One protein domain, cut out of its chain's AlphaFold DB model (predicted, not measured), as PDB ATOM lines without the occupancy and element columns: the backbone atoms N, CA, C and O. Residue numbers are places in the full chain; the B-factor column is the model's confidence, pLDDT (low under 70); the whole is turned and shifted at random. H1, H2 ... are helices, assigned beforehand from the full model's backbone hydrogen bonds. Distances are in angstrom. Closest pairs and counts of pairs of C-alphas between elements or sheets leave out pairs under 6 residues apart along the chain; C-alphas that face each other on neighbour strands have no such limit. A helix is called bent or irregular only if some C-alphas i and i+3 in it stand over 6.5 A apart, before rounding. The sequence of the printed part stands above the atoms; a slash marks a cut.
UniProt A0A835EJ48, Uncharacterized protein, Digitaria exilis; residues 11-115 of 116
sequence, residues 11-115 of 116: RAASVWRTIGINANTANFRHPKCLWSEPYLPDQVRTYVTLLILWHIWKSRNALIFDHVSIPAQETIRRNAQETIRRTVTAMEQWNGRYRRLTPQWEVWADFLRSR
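This is residues 11 to 115 of the 116 residues of an uncharacterized protein of Digitaria exilis (UniProt A0A835EJ48). What is the shape? Two long helices, H3 and H4, cross; H5 folds back along H4, H1 packs across H4, and short H2 packs on H3. What is printed? 105 residues with five named helices, H1 to H5, and no named strand: all helix, compact, radius of gyration of the C-alphas 14.0 A, spans 43 by 32 by 24 A.

Where is the first helix? H1, residues 11 to 18, touches H4, residues 72 to 97; closest C-alphas Val 15 and Ala 80, 4.4 A. What is the hub? H3, residues 42 to 65, touches H4 at a steep tilt of 49 degrees, opposite ways; closest C-alphas His 55 and Thr 83, 5.8 A. It touches H2, residues 31 to 34; closest C-alphas Pro 31 and Thr 46, 5.7 A. What ends it? H4 and H5, residues 102 to 113, form a hairpin at a shallow tilt of 14 degrees; closest C-alphas Val 88 and Ala 109, 5.7 A. Backbones? Every O i to N i+4 pair is within hydrogen-bond range in H1 and H5, 16 of 20 in H3, 18 of 22 in H4; H2 is too short.

Where are the ends? H1 begins at C-alpha 11 (231.802, 215.228, 202.873); H5 ends at C-alpha 113 (223.031, 215.608, 219.511). How long? H3 35.1 A, H4 37.0 A; both are irregular, C-alphas 43 and 46 being 7.6 A apart, 93 and 96 7.1 A.

Any cut? The printed part has no cut; the link H1 to H2 is long. Low confidence? Residues 63 to 77 are under 70.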
ATOM      1  N   ARG A  11     232.028 214.518 201.605       81.88
ATOM      2  CA  ARG A  11     231.802 215.228 202.873       81.88
ATOM      3  C   ARG A  11     230.328 215.247 203.267       81.88
ATOM      4  O   ARG A  11     230.003 214.902 204.398       81.88
ATOM      5  N   ALA A  12     229.440 215.576 202.330       87.25
ATOM      6  CA  ALA A  12     228.000 215.524 202.558       87.25
ATOM      7  C   ALA A  12     227.542 214.093 202.865       87.25
ATOM      8  O   ALA A  12     226.836 213.876 203.841       87.25
ATOM      9  N   ALA A  13     228.037 213.105 202.114       88.12
ATOM     10  CA  ALA A  13     227.774 211.694 202.369       88.12
ATOM     11  C   ALA A  13     228.194 211.262 203.782       88.12
ATOM     12  O   ALA A  13     227.506 210.451 204.398       88.12
ATOM     13  N   SER A  14     229.284 211.816 204.325       88.62
ATOM     14  CA  SER A  14     229.666 211.571 205.717       88.62
ATOM     15  C   SER A  14     228.698 212.202 206.711       88.62
ATOM     16  O   SER A  14     228.362 211.541 207.684       88.62
ATOM     17  N   VAL A  15     228.227 213.433 206.474       90.50
ATOM     18  CA  VAL A  15     227.204 214.078 207.321       90.50
ATOM     19  C   VAL A  15     225.936 213.229 207.352       90.50
ATOM     20  O   VAL A  15     225.453 212.892 208.430       90.50
ATOM     21  N   TRP A  16     225.442 212.822 206.177       91.81
ATOM     22  CA  TRP A  16     224.266 211.962 206.051       91.81
ATOM     23  C   TRP A  16     224.460 210.634 206.776       91.81
ATOM     24  O   TRP A  16     223.612 210.244 207.573       91.81
ATOM     25  N   ARG A  17     225.613 209.983 206.586       90.06
ATOM     26  CA  ARG A  17     225.919 208.716 207.253       90.06
ATOM     27  C   ARG A  17     225.932 208.857 208.772       90.06
ATOM     28  O   ARG A  17     225.396 207.989 209.451       90.06
ATOM     29  N   THR A  18     226.508 209.936 209.303       90.31
ATOM     30  CA  THR A  18     226.555 210.180 210.751       90.31
ATOM     31  C   THR A  18     225.157 210.296 211.353       90.31
ATOM     32  O   THR A  18     224.944 209.826 212.464       90.31
ATOM     33  N   ILE A  19     224.186 210.835 210.616       90.06
ATOM     34  CA  ILE A  19     222.794 210.945 211.081       90.06
ATOM     35  C   ILE A  19     221.899 209.774 210.651       90.06
ATOM     36  O   ILE A  19     220.694 209.831 210.859       90.06
ATOM     37  N   GLY A  20     222.473 208.695 210.107       89.19
ATOM     38  CA  GLY A  20     221.749 207.468 209.746       89.19
ATOM     39  C   GLY A  20     221.211 207.415 208.311       89.19
ATOM     40  O   GLY A  20     220.582 206.433 207.933       89.19
ATOM     41  N   ILE A  21     221.495 208.417 207.478       88.38
ATOM     42  CA  ILE A  21     221.047 208.482 206.083       88.38
ATOM     43  C   ILE A  21     222.137 207.948 205.145       88.38
ATOM     44  O   ILE A  21     223.249 208.475 205.069       88.38
ATOM     45  N   ASN A  22     221.807 206.936 204.343       86.12
ATOM     46  CA  ASN A  22     222.695 206.467 203.282       86.12
ATOM     47  C   ASN A  22     222.540 207.327 202.018       86.12
ATOM     48  O   ASN A  22     221.566 207.197 201.283       86.12
ATOM     49  N   ALA A  23     223.534 208.171 201.729       82.50
ATOM     50  CA  ALA A  23     223.512 209.086 200.586       82.50
ATOM     51  C   ALA A  23     223.384 208.399 199.209       82.50
ATOM     52  O   ALA A  23     222.908 209.033 198.272       82.50
ATOM     53  N   ASN A  24     223.770 207.125 199.077       77.50
ATOM     54  CA  ASN A  24     223.664 206.393 197.809       77.50
ATOM     55  C   ASN A  24     222.234 205.919 197.521       77.50
ATOM     56  O   ASN A  24     221.876 205.719 196.365       77.50
ATOM     57  N   THR A  25     221.427 205.724 198.565       78.88
ATOM     58  CA  THR A  25     220.040 205.244 198.457       78.88
ATOM     59  C   THR A  25     219.021 206.321 198.822       78.88
ATOM     60  O   THR A  25     217.826 206.139 198.609       78.88
ATOM     61  N   ALA A  26     219.474 207.443 199.385       81.75
ATOM     62  CA  ALA A  26     218.626 208.535 199.824       81.75
ATOM     63  C   ALA A  26     217.989 209.282 198.647       81.75
ATOM     64  O   ALA A  26     218.649 209.670 197.679       81.75
ATOM     65  N   ASN A  27     216.694 209.568 198.777       82.81
ATOM     66  CA  ASN A  27     215.976 210.399 197.825       82.81
ATOM     67  C   ASN A  27     215.970 211.863 198.286       82.81
ATOM     68  O   ASN A  27     215.072 212.319 198.993       82.81
ATOM     69  N   PHE A  28     216.958 212.624 197.817       81.31
ATOM     70  CA  PHE A  28     217.095 214.053 198.120       81.31
ATOM     71  C   PHE A  28     216.083 214.960 197.398       81.31
ATOM     72  O   PHE A  28     216.152 216.177 197.564       81.31
ATOM     73  N   ARG A  29     215.147 214.422 196.595       80.12
ATOM     74  CA  ARG A  29     214.149 215.250 195.890       80.12
ATOM     75  C   ARG A  29     213.173 215.929 196.844       80.12
ATOM     76  O   ARG A  29     212.649 216.986 196.512       80.12
ATOM     77  N   HIS A  30     212.913 215.326 198.005       78.12
ATOM     78  CA  HIS A  30     211.975 215.871 198.977       78.12
ATOM     79  C   HIS A  30     212.389 215.522 200.415       78.12
ATOM     80  O   HIS A  30     212.686 214.356 200.677       78.12
ATOM     81  N   PRO A  31     212.339 216.466 201.382       77.44
ATOM     82  CA  PRO A  31     212.729 216.203 202.769       77.44
ATOM     83  C   PRO A  31     212.000 215.007 203.385       77.44
ATOM     84  O   PRO A  31     212.607 214.190 204.060       77.44
ATOM     85  N   LYS A  32     210.705 214.827 203.111       76.94
ATOM     86  CA  LYS A  32     209.976 213.655 203.632       76.94
ATOM     87  C   LYS A  32     210.507 212.312 203.117       76.94
ATOM     88  O   LYS A  32     210.390 211.334 203.834       76.94
ATOM     89  N   CYS A  33     211.098 212.274 201.924       79.50
ATOM     90  CA  CYS A  33     211.683 211.061 201.345       79.50
ATOM     91  C   CYS A  33     213.130 210.822 201.803       79.50
ATOM     92  O   CYS A  33     213.685 209.761 201.530       79.50
ATOM     93  N   LEU A  34     213.742 211.815 202.454       83.00
ATOM     94  CA  LEU A  34     215.105 211.740 202.967       83.00
ATOM     95  C   LEU A  34     215.173 211.041 204.331       83.00
ATOM     96  O   LEU A  34     216.145 210.345 204.606       83.00
ATOM     97  N   TRP A  35     214.152 211.237 205.164       82.88
ATOM     98  CA  TRP A  35     214.118 210.774 206.553       82.88
ATOM     99  C   TRP A  35     213.135 209.618 206.721       82.88
ATOM    100  O   TRP A  35     211.968 209.744 206.339       82.88
ATOM    101  N   SER A  36     213.593 208.526 207.331       76.94
ATOM    102  CA  SER A  36     212.792 207.322 207.593       76.94
ATOM    103  C   SER A  36     212.363 207.179 209.052       76.94
ATOM    104  O   SER A  36     211.561 206.307 209.364       76.94
ATOM    105  N   GLU A  37     212.879 208.019 209.950       83.56
ATOM    106  CA  GLU A  37     212.625 207.959 211.385       83.56
ATOM    107  C   GLU A  37     211.170 208.356 211.691       83.56
ATOM    108  O   GLU A  37     210.806 209.527 211.542       83.56
ATOM    109  N   PRO A  38     210.324 207.414 212.152       79.88
ATOM    110  CA  PRO A  38     208.899 207.677 212.354       79.88
ATOM    111  C   PRO A  38     208.625 208.558 213.581       79.88
ATOM    112  O   PRO A  38     207.568 209.172 213.671       79.88
ATOM    113  N   TYR A  39     209.574 208.635 214.521       86.94
ATOM    114  CA  TYR A  39     209.457 209.439 215.740       86.94
ATOM    115  C   TYR A  39     209.847 210.908 215.539       86.94
ATOM    116  O   TYR A  39     209.627 211.718 216.439       86.94
ATOM    117  N   LEU A  40     210.437 211.269 214.393       90.75
ATOM    118  CA  LEU A  40     210.849 212.644 214.133       90.75
ATOM    119  C   LEU A  40     209.663 213.491 213.641       90.75
ATOM    120  O   LEU A  40     209.060 213.165 212.614       90.75
ATOM    121  N   PRO A  41     209.342 214.611 214.316       91.50
ATOM    122  CA  PRO A  41     208.209 215.455 213.953       91.50
ATOM    123  C   PRO A  41     208.310 216.046 212.540       91.50
ATOM    124  O   PRO A  41     209.300 216.687 212.176       91.50
ATOM    125  N   ASP A  42     207.247 215.908 211.751       90.25
ATOM    126  CA  ASP A  42     207.188 216.392 210.366       90.25
ATOM    127  C   ASP A  42     207.193 217.920 210.236       90.25
ATOM    128  O   ASP A  42     207.669 218.455 209.234       90.25
ATOM    129  N   GLN A  43     206.690 218.627 211.250       90.81
ATOM    130  CA  GLN A  43     206.456 220.074 211.234       90.81
ATOM    131  C   GLN A  43     207.745 220.870 211.013       90.81
ATOM    132  O   GLN A  43     207.716 221.936 210.396       90.81
ATOM    133  N   VAL A  44     208.874 220.355 211.511       89.50
ATOM    134  CA  VAL A  44     210.170 221.045 211.456       89.50
ATOM    135  C   VAL A  44     211.195 220.356 210.551       89.50
ATOM    136  O   VAL A  44     212.256 220.921 210.289       89.50
ATOM    137  N   ARG A  45     210.851 219.190 209.986       90.81
ATOM    138  CA  ARG A  45     211.718 218.356 209.136       90.81
ATOM    139  C   ARG A  45     212.373 219.146 208.005       90.81
ATOM    140  O   ARG A  45     213.582 219.050 207.795       90.81
ATOM    141  N   THR A  46     211.591 219.943 207.279       89.62
ATOM    142  CA  THR A  46     212.109 220.754 206.167       89.62
ATOM    143  C   THR A  46     213.103 221.806 206.653       89.62
ATOM    144  O   THR A  46     214.162 221.948 206.049       89.62
ATOM    145  N   TYR A  47     212.820 222.498 207.763       89.56
ATOM    146  CA  TYR A  47     213.728 223.508 208.316       89.56
ATOM    147  C   TYR A  47     215.048 222.888 208.769       89.56
ATOM    148  O   TYR A  47     216.110 223.395 208.418       89.56
ATOM    149  N   VAL A  48     214.992 221.756 209.473       90.94
ATOM    150  CA  VAL A  48     216.196 221.045 209.920       90.94
ATOM    151  C   VAL A  48     217.006 220.541 208.724       90.94
ATOM    152  O   VAL A  48     218.216 220.749 208.667       90.94
ATOM    153  N   THR A  49     216.343 219.979 207.709       91.12
ATOM    154  CA  THR A  49     216.999 219.554 206.459       91.12
ATOM    155  C   THR A  49     217.710 220.724 205.775       91.12
ATOM    156  O   THR A  49     218.856 220.589 205.347       91.12
ATOM    157  N   LEU A  50     217.060 221.890 205.698       90.50
ATOM    158  CA  LEU A  50     217.645 223.097 205.115       90.50
ATOM    159  C   LEU A  50     218.827 223.624 205.934       90.50
ATOM    160  O   LEU A  50     219.817 224.037 205.339       90.50
ATOM    161  N   LEU A  51     218.768 223.575 207.269       91.69
ATOM    162  CA  LEU A  51     219.893 223.961 208.127       91.69
ATOM    163  C   LEU A  51     221.104 223.044 207.908       91.69
ATOM    164  O   LEU A  51     222.217 223.541 207.734       91.69
ATOM    165  N   ILE A  52     220.897 221.727 207.820       91.44
ATOM    166  CA  ILE A  52     221.977 220.774 207.521       91.44
ATOM    167  C   ILE A  52     222.581 221.077 206.145       91.44
ATOM    168  O   ILE A  52     223.797 221.230 206.023       91.44
ATOM    169  N   LEU A  53     221.746 221.234 205.112       90.44
ATOM    170  CA  LEU A  53     222.199 221.573 203.757       90.44
ATOM    171  C   LEU A  53     222.954 222.906 203.713       90.44
ATOM    172  O   LEU A  53     223.977 223.015 203.036       90.44
ATOM    173  N   TRP A  54     222.488 223.902 204.462       91.06
ATOM    174  CA  TRP A  54     223.140 225.198 204.605       91.06
ATOM    175  C   TRP A  54     224.533 225.069 205.222       91.06
ATOM    176  O   TRP A  54     225.491 225.660 204.720       91.06
ATOM    177  N   HIS A  55     224.682 224.271 206.279       89.56
ATOM    178  CA  HIS A  55     225.982 224.050 206.902       89.56
ATOM    179  C   HIS A  55     226.915 223.195 206.036       89.56
ATOM    180  O   HIS A  55     228.097 223.522 205.959       89.56
ATOM    181  N   ILE A  56     226.405 222.201 205.299       87.88
ATOM    182  CA  ILE A  56     227.177 221.474 204.274       87.88
ATOM    183  C   ILE A  56     227.690 222.451 203.205       87.88
ATOM    184  O   ILE A  56     228.871 222.429 202.856       87.88
ATOM    185  N   TRP A  57     226.822 223.336 202.706       87.81
ATOM    186  CA  TRP A  57     227.182 224.333 201.698       87.81
ATOM    187  C   TRP A  57     228.239 225.312 202.215       87.81
ATOM    188  O   TRP A  57     229.245 225.527 201.537       87.81
ATOM    189  N   LYS A  58     228.076 225.833 203.439       83.50
ATOM    190  CA  LYS A  58     229.076 226.704 204.076       83.50
ATOM    191  C   LYS A  58     230.413 225.995 204.262       83.50
ATOM    192  O   LYS A  58     231.437 226.548 203.881       83.50
ATOM    193  N   SER A  59     230.413 224.772 204.791       80.19
ATOM    194  CA  SER A  59     231.633 223.978 204.986       80.19
ATOM    195  C   SER A  59     232.354 223.697 203.668       80.19
ATOM    196  O   SER A  59     233.581 223.727 203.617       80.19
ATOM    197  N   ARG A  60     231.612 223.448 202.581       76.75
ATOM    198  CA  ARG A  60     232.195 223.273 201.246       76.75
ATOM    199  C   ARG A  60     232.837 224.563 200.740       76.75
ATOM    200  O   ARG A  60     233.931 224.511 200.191       76.75
ATOM    201  N   ASN A  61     232.160 225.692 200.911       78.69
ATOM    202  CA  ASN A  61     232.629 226.974 200.399       78.69
ATOM    203  C   ASN A  61     233.804 227.538 201.204       78.69
ATOM    204  O   ASN A  61     234.709 228.094 200.598       78.69
ATOM    205  N   ALA A  62     233.853 227.331 202.522       71.94
ATOM    206  CA  ALA A  62     234.998 227.718 203.353       71.94
ATOM    207  C   ALA A  62     236.322 227.138 202.821       71.94
ATOM    208  O   ALA A  62     237.353 227.783 202.854       71.94
ATOM    209  N   LEU A  63     236.305 225.948 202.224       65.81
ATOM    210  CA  LEU A  63     237.514 225.354 201.641       65.81
ATOM    211  C   LEU A  63     237.975 226.029 200.346       65.81
ATOM    212  O   LEU A  63     239.146 225.935 199.996       65.81
ATOM    213  N   ILE A  64     237.049 226.671 199.635       64.06
ATOM    214  CA  ILE A  64     237.338 227.438 198.423       64.06
ATOM    215  C   ILE A  64     237.826 228.839 198.808       64.06
ATOM    216  O   ILE A  64     238.771 229.331 198.205       64.06
ATOM    217  N   PHE A  65     237.195 229.461 199.809       59.66
ATOM    218  CA  PHE A  65     237.459 230.849 200.196       59.66
ATOM    219  C   PHE A  65     238.578 231.013 201.233       59.66
ATOM    220  O   PHE A  65     239.316 231.989 201.161       59.66
ATOM    221  N   ASP A  66     238.754 230.056 202.146       61.75
ATOM    222  CA  ASP A  66     239.717 230.148 203.254       61.75
ATOM    223  C   ASP A  66     241.008 229.341 202.989       61.75
ATOM    224  O   ASP A  66     241.824 229.164 203.891       61.75
ATOM    225  N   HIS A  67     241.198 228.807 201.771       59.41
ATOM    226  CA  HIS A  67     242.376 228.025 201.340       59.41
ATOM    227  C   HIS A  67     242.813 226.900 202.304       59.41
ATOM    228  O   HIS A  67     243.988 226.532 202.369       59.41
ATOM    229  N   VAL A  68     241.879 226.322 203.066       57.84
ATOM    230  CA  VAL A  68     242.234 225.349 204.106       57.84
ATOM    231  C   VAL A  68     242.595 223.995 203.483       57.84
ATOM    232  O   VAL A  68     241.731 223.213 203.080       57.84
ATOM    233  N   SER A  69     243.893 223.697 203.433       54.34
ATOM    234  CA  SER A  69     244.438 222.382 203.082       54.34
ATOM    235  C   SER A  69     244.388 221.459 204.305       54.34
ATOM    236  O   SER A  69     245.255 221.533 205.174       54.34
ATOM    237  N   ILE A  70     243.383 220.581 204.388       56.16
ATOM    238  CA  ILE A  70     243.266 219.584 205.469       56.16
ATOM    239  C   ILE A  70     243.340 218.157 204.880       56.16
ATOM    240  O   ILE A  70     242.661 217.889 203.880       56.16
ATOM    241  N   PRO A  71     244.113 217.218 205.473       55.34
ATOM    242  CA  PRO A  71     244.223 215.830 205.008       55.34
ATOM    243  C   PRO A  71     242.873 215.097 204.940       55.34
ATOM    244  O   PRO A  71     242.099 215.085 205.900       55.34
ATOM    245  N   ALA A  72     242.584 214.464 203.801       57.88
ATOM    246  CA  ALA A  72     241.228 214.106 203.378       57.88
ATOM    247  C   ALA A  72     240.412 213.252 204.374       57.88
ATOM    248  O   ALA A  72     239.234 213.537 204.572       57.88
ATOM    249  N   GLN A  73     240.992 212.242 205.027       54.41
ATOM    250  CA  GLN A  73     240.233 211.282 205.853       54.41
ATOM    251  C   GLN A  73     239.918 211.774 207.274       54.41
ATOM    252  O   GLN A  73     238.766 211.684 207.702       54.41
ATOM    253  N   GLU A  74     240.890 212.370 207.973       57.16
ATOM    254  CA  GLU A  74     240.690 212.997 209.294       57.16
ATOM    255  C   GLU A  74     239.703 214.181 209.191       57.16
ATOM    256  O   GLU A  74     238.880 214.418 210.079       57.16
ATOM    257  N   THR A  75     239.719 214.879 208.048       62.31
ATOM    258  CA  THR A  75     238.806 215.989 207.748       62.31
ATOM    259  C   THR A  75     237.363 215.534 207.643       62.31
ATOM    260  O   THR A  75     236.484 216.222 208.141       62.31
ATOM    261  N   ILE A  76     237.078 214.408 206.985       65.38
ATOM    262  CA  ILE A  76     235.698 214.049 206.624       65.38
ATOM    263  C   ILE A  76     234.845 213.764 207.869       65.38
ATOM    264  O   ILE A  76     233.746 214.308 207.982       65.38
ATOM    265  N   ARG A  77     235.359 212.991 208.836       68.44
ATOM    266  CA  ARG A  77     234.612 212.666 210.066       68.44
ATOM    267  C   ARG A  77     234.460 213.882 210.982       68.44
ATOM    268  O   ARG A  77     233.352 214.158 211.441       68.44
ATOM    269  N   ARG A  78     235.543 214.645 211.194       72.88
ATOM    270  CA  ARG A  78     235.501 215.889 211.984       72.88
ATOM    271  C   ARG A  78     234.568 216.921 211.352       72.88
ATOM    272  O   ARG A  78     233.820 217.582 212.059       72.88
ATOM    273  N   ASN A  79     234.550 217.019 210.023       77.81
ATOM    274  CA  ASN A  79     233.661 217.918 209.289       77.81
ATOM    275  C   ASN A  79     232.189 217.509 209.422       77.81
ATOM    276  O   ASN A  79     231.330 218.384 209.532       77.81
ATOM    277  N   ALA A  80     231.895 216.205 209.468       85.88
ATOM    278  CA  ALA A  80     230.542 215.714 209.696       85.88
ATOM    279  C   ALA A  80     230.021 216.083 211.093       85.88
ATOM    280  O   ALA A  80     228.974 216.720 211.201       85.88
ATOM    281  N   GLN A  81     230.790 215.774 212.144       88.69
ATOM    282  CA  GLN A  81     230.445 216.147 213.521       88.69
ATOM    283  C   GLN A  81     230.325 217.669 213.684       88.69
ATOM    284  O   GLN A  81     229.351 218.154 214.249       88.69
ATOM    285  N   GLU A  82     231.259 218.441 213.125       87.44
ATOM    286  CA  GLU A  82     231.219 219.906 213.181       87.44
ATOM    287  C   GLU A  82     229.996 220.482 212.451       87.44
ATOM    288  O   GLU A  82     229.355 221.412 212.935       87.44
ATOM    289  N   THR A  83     229.612 219.908 211.309       89.06
ATOM    290  CA  THR A  83     228.403 220.315 210.576       89.06
ATOM    291  C   THR A  83     227.138 220.057 211.397       89.06
ATOM    292  O   THR A  83     226.263 220.923 211.464       89.06
ATOM    293  N   ILE A  84     227.050 218.905 212.067       91.88
ATOM    294  CA  ILE A  84     225.929 218.574 212.958       91.88
ATOM    295  C   ILE A  84     225.918 219.512 214.167       91.88
ATOM    296  O   ILE A  84     224.881 220.098 214.474       91.88
ATOM    297  N   ARG A  85     227.072 219.749 214.798       92.38
ATOM    298  CA  ARG A  85     227.207 220.654 215.947       92.38
ATOM    299  C   ARG A  85     226.752 222.069 215.599       92.38
ATOM    300  O   ARG A  85     225.933 222.640 216.309       92.38
ATOM    301  N   ARG A  86     227.203 222.603 214.460       90.81
ATOM    302  CA  ARG A  86     226.769 223.915 213.953       90.81
ATOM    303  C   ARG A  86     225.273 223.965 213.660       90.81
ATOM    304  O   ARG A  86     224.656 224.995 213.907       90.81
ATOM    305  N   THR A  87     224.701 222.868 213.161       92.25
ATOM    306  CA  THR A  87     223.254 222.756 212.933       92.25
ATOM    307  C   THR A  87     222.496 222.849 214.255       92.25
ATOM    308  O   THR A  87     221.577 223.655 214.355       92.25
ATOM    309  N   VAL A  88     222.914 222.110 215.288       92.81
ATOM    310  CA  VAL A  88     222.311 222.179 216.633       92.81
ATOM    311  C   VAL A  88     222.433 223.587 217.223       92.81
ATOM    312  O   VAL A  88     221.443 224.141 217.690       92.81
ATOM    313  N   THR A  89     223.601 224.225 217.124       91.38
ATOM    314  CA  THR A  89     223.783 225.611 217.591       91.38
ATOM    315  C   THR A  89     222.883 226.595 216.838       91.38
ATOM    316  O   THR A  89     222.275 227.475 217.446       91.38
ATOM    317  N   ALA A  90     222.746 226.455 215.516       89.56
ATOM    318  CA  ALA A  90     221.825 227.279 214.736       89.56
ATOM    319  C   ALA A  90     220.367 227.037 215.153       89.56
ATOM    320  O   ALA A  90     219.585 227.983 215.253       89.56
ATOM    321  N   MET A  91     220.011 225.786 215.452       90.38
ATOM    322  CA  MET A  91     218.702 225.433 215.983       90.38
ATOM    323  C   MET A  91     218.429 226.122 217.324       90.38
ATOM    324  O   MET A  91     217.375 226.735 217.478       90.38
ATOM    325  N   GLU A  92     219.368 226.101 218.265       87.12
ATOM    326  CA  GLU A  92     219.238 226.780 219.564       87.12
ATOM    327  C   GLU A  92     219.061 228.295 219.401       87.12
ATOM    328  O   GLU A  92     218.151 228.886 219.986       87.12
ATOM    329  N   GLN A  93     219.858 228.920 218.530       86.38
ATOM    330  CA  GLN A  93     219.746 230.350 218.214       86.38
ATOM    331  C   GLN A  93     218.385 230.714 217.604       86.38
ATOM    332  O   GLN A  93     217.898 231.832 217.767       86.38
ATOM    333  N   TRP A  94     217.770 229.783 216.870       82.69
ATOM    334  CA  TRP A  94     216.502 230.005 216.177       82.69
ATOM    335  C   TRP A  94     215.289 229.578 217.006       82.69
ATOM    336  O   TRP A  94     214.165 229.863 216.595       82.69
ATOM    337  N   ASN A  95     215.478 228.983 218.191       76.44
ATOM    338  CA  ASN A  95     214.386 228.505 219.045       76.44
ATOM    339  C   ASN A  95     213.365 229.623 219.357       76.44
ATOM    340  O   ASN A  95     212.153 229.421 219.304       76.44
ATOM    341  N   GLY A  96     213.836 230.863 219.535       74.38
ATOM    342  CA  GLY A  96     212.969 232.033 219.733       74.38
ATOM    343  C   GLY A  96     212.036 232.366 218.558       74.38
ATOM    344  O   GLY A  96     211.001 232.995 218.775       74.38
ATOM    345  N   ARG A  97     212.355 231.931 217.331       77.88
ATOM    346  CA  ARG A  97     211.526 232.124 216.122       77.88
ATOM    347  C   ARG A  97     210.450 231.052 215.973       77.88
ATOM    348  O   ARG A  97     209.452 231.280 215.295       77.88
ATOM    349  N   TYR A  98     210.630 229.910 216.632       76.19
ATOM    350  CA  TYR A  98     209.753 228.746 216.536       76.19
ATOM    351  C   TYR A  98     209.088 228.409 217.871       76.19
ATOM    352  O   TYR A  98     208.797 227.250 218.116       76.19
ATOM    353  N   ARG A  99     208.767 229.407 218.711       77.44
ATOM    354  CA  ARG A  99     208.160 229.201 220.047       77.44
ATOM    355  C   ARG A  99     206.943 228.263 220.068       77.44
ATOM    356  O   ARG A  99     206.699 227.594 221.060       77.44
ATOM    357  N   ARG A 100     206.161 228.217 218.983       83.38
ATOM    358  CA  ARG A 100     204.990 227.322 218.850       83.38
ATOM    359  C   ARG A 100     205.350 225.885 218.455       83.38
ATOM    360  O   ARG A 100     204.515 225.002 218.592       83.38
ATOM    361  N   LEU A 101     206.557 225.674 217.937       85.88
ATOM    362  CA  LEU A 101     207.104 224.391 217.496       85.88
ATOM    363  C   LEU A 101     208.300 223.940 218.356       85.88
ATOM    364  O   LEU A 101     209.017 223.024 217.962       85.88
ATOM    365  N   THR A 102     208.537 224.582 219.508       86.19
ATOM    366  CA  THR A 102     209.663 224.279 220.405       86.19
ATOM    367  C   THR A 102     209.755 222.795 220.770       86.19
ATOM    368  O   THR A 102     210.839 222.247 220.594       86.19
ATOM    369  N   PRO A 103     208.663 222.088 221.132       89.25
ATOM    370  CA  PRO A 103     208.755 220.659 221.438       89.25
ATOM    371  C   PRO A 103     209.255 219.833 220.248       89.25
ATOM    372  O   PRO A 103     210.099 218.954 220.389       89.25
ATOM    373  N   GLN A 104     208.771 220.134 219.039       90.94
ATOM    374  CA  GLN A 104     209.214 219.441 217.831       90.94
ATOM    375  C   GLN A 104     210.676 219.758 217.513       90.94
ATOM    376  O   GLN A 104     211.423 218.890 217.068       90.94
ATOM    377  N   TRP A 105     211.079 221.004 217.743       89.81
ATOM    378  CA  TRP A 105     212.437 221.481 217.534       89.81
ATOM    379  C   TRP A 105     213.439 220.806 218.475       89.81
ATOM    380  O   TRP A 105     214.514 220.403 218.035       89.81
ATOM    381  N   GLU A 106     213.065 220.629 219.742       90.81
ATOM    382  CA  GLU A 106     213.867 219.948 220.761       90.81
ATOM    383  C   GLU A 106     214.079 218.472 220.421       90.81
ATOM    384  O   GLU A 106     215.223 218.024 220.415       90.81
ATOM    385  N   VAL A 107     213.032 217.752 219.997       93.56
ATOM    386  CA  VAL A 107     213.156 216.346 219.560       93.56
ATOM    387  C   VAL A 107     214.169 216.197 218.420       93.56
ATOM    388  O   VAL A 107     214.992 215.279 218.420       93.56
ATOM    389  N   TRP A 108     214.152 217.114 217.451       93.50
ATOM    390  CA  TRP A 108     215.138 217.115 216.372       93.50
ATOM    391  C   TRP A 108     216.547 217.482 216.853       93.50
ATOM    392  O   TRP A 108     217.520 216.887 216.387       93.50
ATOM    393  N   ALA A 109     216.679 218.439 217.774       92.75
ATOM    394  CA  ALA A 109     217.972 218.816 218.336       92.75
ATOM    395  C   ALA A 109     218.593 217.656 219.127       92.75
ATOM    396  O   ALA A 109     219.772 217.359 218.941       92.75
ATOM    397  N   ASP A 110     217.804 216.955 219.941       93.88
ATOM    398  CA  ASP A 110     218.248 215.795 220.717       93.88
ATOM    399  C   ASP A 110     218.640 214.627 219.818       93.88
ATOM    400  O   ASP A 110     219.692 214.012 220.019       93.88
ATOM    401  N   PHE A 111     217.866 214.378 218.759       94.19
ATOM    402  CA  PHE A 111     218.246 213.417 217.730       94.19
ATOM    403  C   PHE A 111     219.618 213.750 217.131       94.19
ATOM    404  O   PHE A 111     220.493 212.886 217.104       94.19
ATOM    405  N   LEU A 112     219.851 214.997 216.711       92.69
ATOM    406  CA  LEU A 112     221.137 215.404 216.140       92.69
ATOM    407  C   LEU A 112     222.281 215.335 217.162       92.69
ATOM    408  O   LEU A 112     223.373 214.886 216.815       92.69
ATOM    409  N   ARG A 113     222.043 215.720 218.422       93.12
ATOM    410  CA  ARG A 113     223.031 215.608 219.511       93.12
ATOM    411  C   ARG A 113     223.418 214.159 219.781       93.12
ATOM    412  O   ARG A 113     224.591 213.890 219.992       93.12
ATOM    413  N   SER A 114     222.473 213.223 219.692       92.62
ATOM    414  CA  SER A 114     222.738 211.785 219.863       92.62
ATOM    415  C   SER A 114     223.591 211.157 218.745       92.62
ATOM    416  O   SER A 114     223.825 209.950 218.750       92.62
ATOM    417  N   ARG A 115     224.007 211.948 217.744       88.25
ATOM    418  CA  ARG A 115     224.860 211.537 216.616       88.25
ATOM    419  C   ARG A 115     226.231 212.227 216.618       88.25
ATOM    420  O   ARG A 115     227.011 212.006 215.689       88.25
TER     421      ARG A 115